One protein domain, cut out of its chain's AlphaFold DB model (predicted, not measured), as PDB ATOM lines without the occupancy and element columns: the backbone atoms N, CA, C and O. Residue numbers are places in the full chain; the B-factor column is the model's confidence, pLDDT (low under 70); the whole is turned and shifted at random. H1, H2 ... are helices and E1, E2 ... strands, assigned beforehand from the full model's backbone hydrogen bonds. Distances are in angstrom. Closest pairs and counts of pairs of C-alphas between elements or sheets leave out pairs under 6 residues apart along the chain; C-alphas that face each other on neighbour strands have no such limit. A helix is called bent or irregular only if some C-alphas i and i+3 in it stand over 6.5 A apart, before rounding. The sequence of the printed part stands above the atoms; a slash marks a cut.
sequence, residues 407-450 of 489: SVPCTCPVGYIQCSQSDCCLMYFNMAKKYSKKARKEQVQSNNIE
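What this domain is: This is residues 407 to 450 of the 489 residues of an uncharacterized protein of Strongyloides stercoralis (UniProt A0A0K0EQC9). A small head of a two-stranded hairpin and a loop sits at one end of a long single helix, which sticks out from it as a bare arm over residues 430 to 450. The head holds E1, E2 and the unnamed residues 407 to 415; H1 makes most of the length. The printed part has 44 residues, with two named strands and then one named helix, in the order E1, E2, H1; the sheet has the order E1, E2 and is antiparallel, and the class is mixed, helices and strands. The whole is extended, with a radius of gyration of the C-alphas of 16.9 A, and it is a rod spanning 56 by 16 by 8 A.

Where its parts are: Start at C-alpha 407, at (-49.272, -58.384, -12.272); from there residues 407 to 415 run on with no named element. Find C-alpha 416 at (-49.070, -44.917, -5.677), where E1 begins; it covers residues 416 to 420 and is 11.7 A from first to last C-alpha. E2 follows at residues 423 to 426 and measures 10.1 A. Then look at C-alpha 429, at (-42.677, -38.195, -4.060): here H1 begins, and its residues 429 to 450 take you 32.7 A to C-alpha 450 at (-32.366, -13.414, 14.573). H1 is not bent.

How they stand to each other: Begin with the sheet, where E1 and E2 form a hairpin of antiparallel neighbours, with 140 degrees between their N-to-C directions. Among the C-alphas that face each other are those of Tyr 416 and Leu 426, 4.2 A apart, and those of Gln 418 and Cys 424, 4.3 A apart. Look at N 417 and O 425, and at N 425 and O 417: each pair is 2.8 A apart, within hydrogen-bond range. A tight link of 2 residues joins E1 to E2, and another tight link of 2 residues joins E2 to H1. E1 and H1 are apart, with no C-alpha of the one within 8 A of the other. In H1 every O i to N i+4 pair is within hydrogen-bond range. Residues 430 to 450, which belong to H1, stand free.

The domain as a whole: The two C-alphas farthest apart are those of Val 408 and Glu 450, at 55.8 A. From the first printed C-alpha, Ser 407, to the last, Glu 450, the distance is 55.0 A. The printed part has no cut, and neither link between its named elements is long. Read the B-factor column for the model's confidence: the mean pLDDT of the printed part is 79.0, and residues 445 to 450 are under 70. The mean is 88 in E1, 90 in E2 and 72 in H1.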
ATOM      1  N   SER A 407     -48.349 -58.183 -11.149       80.20
ATOM      2  CA  SER A 407     -49.272 -58.384 -12.272       80.20
ATOM      3  C   SER A 407     -49.039 -57.395 -13.416       80.20
ATOM      4  O   SER A 407     -48.641 -56.251 -13.193       80.20
ATOM      5  N   VAL A 408     -49.341 -57.834 -14.642       81.24
ATOM      6  CA  VAL A 408     -49.407 -57.004 -15.855       81.24
ATOM      7  C   VAL A 408     -50.856 -57.052 -16.365       81.24
ATOM      8  O   VAL A 408     -51.319 -58.145 -16.688       81.24
ATOM      9  N   PRO A 409     -51.593 -55.928 -16.440       80.10
ATOM     10  CA  PRO A 409     -51.183 -54.570 -16.074       80.10
ATOM     11  C   PRO A 409     -50.972 -54.391 -14.556       80.10
ATOM     12  O   PRO A 409     -51.646 -55.017 -13.737       80.10
ATOM     13  N   CYS A 410     -50.025 -53.523 -14.185       84.28
ATOM     14  CA  CYS A 410     -49.805 -53.099 -12.800       84.28
ATOM     15  C   CYS A 410     -51.057 -52.424 -12.235       84.28
ATOM     16  O   CYS A 410     -51.478 -51.385 -12.742       84.28
ATOM     17  N   THR A 411     -51.582 -52.924 -11.121       86.36
ATOM     18  CA  THR A 411     -52.574 -52.215 -10.305       86.36
ATOM     19  C   THR A 411     -51.899 -51.665  -9.049       86.36
ATOM     20  O   THR A 411     -51.480 -52.407  -8.165       86.36
ATOM     21  N   CYS A 412     -51.743 -50.339  -8.983       88.24
ATOM     22  CA  CYS A 412     -51.075 -49.679  -7.863       88.24
ATOM     23  C   CYS A 412     -52.025 -49.456  -6.679       88.24
ATOM     24  O   CYS A 412     -53.167 -49.045  -6.897       88.24
ATOM     25  N   PRO A 413     -51.571 -49.671  -5.429       86.24
ATOM     26  CA  PRO A 413     -52.368 -49.355  -4.249       86.24
ATOM     27  C   PRO A 413     -52.594 -47.841  -4.120       86.24
ATOM     28  O   PRO A 413     -51.819 -47.032  -4.639       86.24
ATOM     29  N   VAL A 414     -53.647 -47.455  -3.393       84.52
ATOM     30  CA  VAL A 414     -53.989 -46.047  -3.132       84.52
ATOM     31  C   VAL A 414     -52.766 -45.310  -2.568       84.52
ATOM     32  O   VAL A 414     -52.127 -45.771  -1.627       84.52
ATOM     33  N   GLY A 415     -52.414 -44.173  -3.173       85.55
ATOM     34  CA  GLY A 415     -51.208 -43.402  -2.839       85.55
ATOM     35  C   GLY A 415     -50.015 -43.640  -3.773       85.55
ATOM     36  O   GLY A 415     -49.073 -42.842  -3.759       85.55
ATOM     37  N   TYR A 416     -50.067 -44.655  -4.640       89.52
ATOM     38  CA  TYR A 416     -49.070 -44.917  -5.677       89.52
ATOM     39  C   TYR A 416     -49.671 -44.770  -7.086       89.52
ATOM     40  O   TYR A 416     -50.850 -45.021  -7.306       89.52
ATOM     41  N   ILE A 417     -48.844 -44.368  -8.049       86.93
ATOM     42  CA  ILE A 417     -49.157 -44.260  -9.479       86.93
ATOM     43  C   ILE A 417     -48.192 -45.138 -10.280       86.93
ATOM     44  O   ILE A 417     -47.012 -45.229  -9.936       86.93
ATOM     45  N   GLN A 418     -48.670 -45.786 -11.344       88.29
ATOM     46  CA  GLN A 418     -47.826 -46.624 -12.195       88.29
ATOM     47  C   GLN A 418     -46.768 -45.752 -12.889       88.29
ATOM     48  O   GLN A 418     -47.101 -44.868 -13.674       88.29
ATOM     49  N   CYS A 419     -45.492 -45.975 -12.569       88.53
ATOM     50  CA  CYS A 419     -44.367 -45.219 -13.127       88.53
ATOM     51  C   CYS A 419     -43.520 -46.035 -14.107       88.53
ATOM     52  O   CYS A 419     -42.751 -45.452 -14.870       88.53
ATOM     53  N   SER A 420     -43.661 -47.363 -14.106       86.20
ATOM     54  CA  SER A 420     -43.122 -48.258 -15.134       86.20
ATOM     55  C   SER A 420     -44.083 -49.435 -15.363       86.20
ATOM     56  O   SER A 420     -45.059 -49.600 -14.628       86.20
ATOM     57  N   GLN A 421     -43.831 -50.276 -16.373       86.11
ATOM     58  CA  GLN A 421     -44.657 -51.467 -16.636       86.11
ATOM     59  C   GLN A 421     -44.718 -52.441 -15.450       86.11
ATOM     60  O   GLN A 421     -45.668 -53.211 -15.363       86.11
ATOM     61  N   SER A 422     -43.734 -52.385 -14.549       89.17
ATOM     62  CA  SER A 422     -43.611 -53.252 -13.378       89.17
ATOM     63  C   SER A 422     -43.473 -52.484 -12.062       89.17
ATOM     64  O   SER A 422     -43.196 -53.119 -11.052       89.17
ATOM     65  N   ASP A 423     -43.619 -51.152 -12.044       90.38
ATOM     66  CA  ASP A 423     -43.405 -50.343 -10.838       90.38
ATOM     67  C   ASP A 423     -44.534 -49.336 -10.581       90.38
ATOM     68  O   ASP A 423     -44.953 -48.572 -11.458       90.38
ATOM     69  N   CYS A 424     -44.926 -49.251  -9.315       91.02
ATOM     70  CA  CYS A 424     -45.796 -48.236  -8.739       91.02
ATOM     71  C   CYS A 424     -44.961 -47.266  -7.887       91.02
ATOM     72  O   CYS A 424     -44.295 -47.679  -6.941       91.02
ATOM     73  N   CYS A 425     -44.986 -45.969  -8.193       90.00
ATOM     74  CA  CYS A 425     -44.264 -44.914  -7.473       90.00
ATOM     75  C   CYS A 425     -45.216 -44.086  -6.605       90.00
ATOM     76  O   CYS A 425     -46.339 -43.817  -7.013       90.00
ATOM     77  N   LEU A 426     -44.775 -43.614  -5.438       86.96
ATOM     78  CA  LEU A 426     -45.613 -42.781  -4.563       86.96
ATOM     79  C   LEU A 426     -46.041 -41.477  -5.278       86.96
ATOM     80  O   LEU A 426     -45.182 -40.699  -5.708       86.96
ATOM     81  N   MET A 427     -47.352 -41.213  -5.363       81.22
ATOM     82  CA  MET A 427     -47.976 -40.170  -6.204       81.22
ATOM     83  C   MET A 427     -47.453 -38.746  -5.931       81.22
ATOM     84  O   MET A 427     -47.476 -37.884  -6.806       81.22
ATOM     85  N   TYR A 428     -46.888 -38.509  -4.745       80.08
ATOM     86  CA  TYR A 428     -46.397 -37.201  -4.312       80.08
ATOM     87  C   TYR A 428     -44.902 -37.155  -3.990       80.08
ATOM     88  O   TYR A 428     -44.448 -36.200  -3.360       80.08
ATOM     89  N   PHE A 429     -44.097 -38.125  -4.437       70.41
ATOM     90  CA  PHE A 429     -42.677 -38.195  -4.060       70.41
ATOM     91  C   PHE A 429     -41.896 -36.899  -4.355       70.41
ATOM     92  O   PHE A 429     -41.210 -36.349  -3.489       70.41
ATOM     93  N   ASN A 430     -42.032 -36.363  -5.571       75.99
ATOM     94  CA  ASN A 430     -41.336 -35.134  -5.963       75.99
ATOM     95  C   ASN A 430     -41.874 -33.904  -5.224       75.99
ATOM     96  O   ASN A 430     -41.119 -32.977  -4.925       75.99
ATOM     97  N   MET A 431     -43.166 -33.918  -4.903       73.24
ATOM     98  CA  MET A 431     -43.833 -32.840  -4.190       73.24
ATOM     99  C   MET A 431     -43.378 -32.808  -2.727       73.24
ATOM    100  O   MET A 431     -42.856 -31.788  -2.282       73.24
ATOM    101  N   ALA A 432     -43.420 -33.946  -2.032       72.94
ATOM    102  CA  ALA A 432     -42.895 -34.107  -0.678       72.94
ATOM    103  C   ALA A 432     -41.409 -33.715  -0.589       72.94
ATOM    104  O   ALA A 432     -40.998 -33.018   0.341       72.94
ATOM    105  N   LYS A 433     -40.598 -34.065  -1.599       76.83
ATOM    106  CA  LYS A 433     -39.190 -33.643  -1.686       76.83
ATOM    107  C   LYS A 433     -39.037 -32.125  -1.870       76.83
ATOM    108  O   LYS A 433     -38.147 -31.540  -1.250       76.83
ATOM    109  N   LYS A 434     -39.870 -31.477  -2.702       78.31
ATOM    110  CA  LYS A 434     -39.859 -30.010  -2.892       78.31
ATOM    111  C   LYS A 434     -40.266 -29.300  -1.595       78.31
ATOM    112  O   LYS A 434     -39.552 -28.390  -1.178       78.31
ATOM    113  N   TYR A 435     -41.325 -29.758  -0.926       76.67
ATOM    114  CA  TYR A 435     -41.790 -29.191   0.346       76.67
ATOM    115  C   TYR A 435     -40.786 -29.392   1.484       76.67
ATOM    116  O   TYR A 435     -40.463 -28.430   2.169       76.67
ATOM    117  N   SER A 436     -40.189 -30.580   1.624       76.23
ATOM    118  CA  SER A 436     -39.147 -30.829   2.633       76.23
ATOM    119  C   SER A 436     -37.919 -29.929   2.435       76.23
ATOM    120  O   SER A 436     -37.387 -29.371   3.395       76.23
ATOM    121  N   LYS A 437     -37.489 -29.715   1.183       83.29
ATOM    122  CA  LYS A 437     -36.411 -28.762   0.877       83.29
ATOM    123  C   LYS A 437     -36.813 -27.314   1.157       83.29
ATOM    124  O   LYS A 437     -35.964 -26.554   1.612       83.29
ATOM    125  N   LYS A 438     -38.060 -26.927   0.869       83.71
ATOM    126  CA  LYS A 438     -38.564 -25.570   1.126       83.71
ATOM    127  C   LYS A 438     -38.646 -25.288   2.629       83.71
ATOM    128  O   LYS A 438     -38.056 -24.311   3.069       83.71
ATOM    129  N   ALA A 439     -39.219 -26.204   3.410       76.58
ATOM    130  CA  ALA A 439     -39.303 -26.103   4.868       76.58
ATOM    131  C   ALA A 439     -37.916 -25.987   5.526       76.58
ATOM    132  O   ALA A 439     -37.709 -25.146   6.396       76.58
ATOM    133  N   ARG A 440     -36.920 -26.761   5.059       81.22
ATOM    134  CA  ARG A 440     -35.529 -26.622   5.531       81.22
ATOM    135  C   ARG A 440     -34.914 -25.262   5.184       81.22
ATOM    136  O   ARG A 440     -34.143 -24.736   5.975       81.22
ATOM    137  N   LYS A 441     -35.227 -24.690   4.016       82.26
ATOM    138  CA  LYS A 441     -34.737 -23.354   3.630       82.26
ATOM    139  C   LYS A 441     -35.392 -22.238   4.447       82.26
ATOM    140  O   LYS A 441     -34.693 -21.312   4.837       82.26
ATOM    141  N   GLU A 442     -36.689 -22.348   4.726       75.67
ATOM    142  CA  GLU A 442     -37.429 -21.384   5.552       75.67
ATOM    143  C   GLU A 442     -36.910 -21.382   7.002       75.67
ATOM    144  O   GLU A 442     -36.659 -20.315   7.551       75.67
ATOM    145  N   GLN A 443     -36.600 -22.551   7.580       73.19
ATOM    146  CA  GLN A 443     -35.968 -22.640   8.909       73.19
ATOM    147  C   GLN A 443     -34.561 -22.013   8.957       73.19
ATOM    148  O   GLN A 443     -34.212 -21.345   9.928       73.19
ATOM    149  N   VAL A 444     -33.749 -22.183   7.905       74.43
ATOM    150  CA  VAL A 444     -32.404 -21.578   7.831       74.43
ATOM    151  C   VAL A 444     -32.466 -20.058   7.629       74.43
ATOM    152  O   VAL A 444     -31.568 -19.350   8.085       74.43
ATOM    153  N   GLN A 445     -33.505 -19.529   6.975       68.02
ATOM    154  CA  GLN A 445     -33.698 -18.080   6.857       68.02
ATOM    155  C   GLN A 445     -34.142 -17.447   8.177       68.02
ATOM    156  O   GLN A 445     -33.576 -16.423   8.548       68.02
ATOM    157  N   SER A 446     -35.057 -18.068   8.928       61.81
ATOM    158  CA  SER A 446     -35.473 -17.537  10.235       61.81
ATOM    159  C   SER A 446     -34.318 -17.488  11.244       61.81
ATOM    160  O   SER A 446     -34.122 -16.464  11.892       61.81
ATOM    161  N   ASN A 447     -33.470 -18.523  11.293       58.70
ATOM    162  CA  ASN A 447     -32.337 -18.571  12.230       58.70
ATOM    163  C   ASN A 447     -31.186 -17.606  11.877       58.70
ATOM    164  O   ASN A 447     -30.351 -17.302  12.729       58.70
ATOM    165  N   ASN A 448     -31.102 -17.131  10.629       57.92
ATOM    166  CA  ASN A 448     -30.091 -16.143  10.233       57.92
ATOM    167  C   ASN A 448     -30.541 -14.699  10.480       57.92
ATOM    168  O   ASN A 448     -29.696 -13.835  10.690       57.92
ATOM    169  N   ILE A 449     -31.848 -14.430  10.485       56.28
ATOM    170  CA  ILE A 449     -32.363 -13.078  10.723       56.28
ATOM    171  C   ILE A 449     -32.246 -12.720  12.213       56.28
ATOM    172  O   ILE A 449     -31.830 -11.614  12.537       56.28
ATOM    173  N   GLU A 450     -32.482 -13.665  13.125       50.63
ATOM    174  CA  GLU A 450     -32.366 -13.414  14.573       50.63
ATOM    175  C   GLU A 450     -30.920 -13.137  15.037       50.63
ATOM    176  O   GLU A 450     -30.705 -12.415  16.009       50.63
TER     177      GLU A 450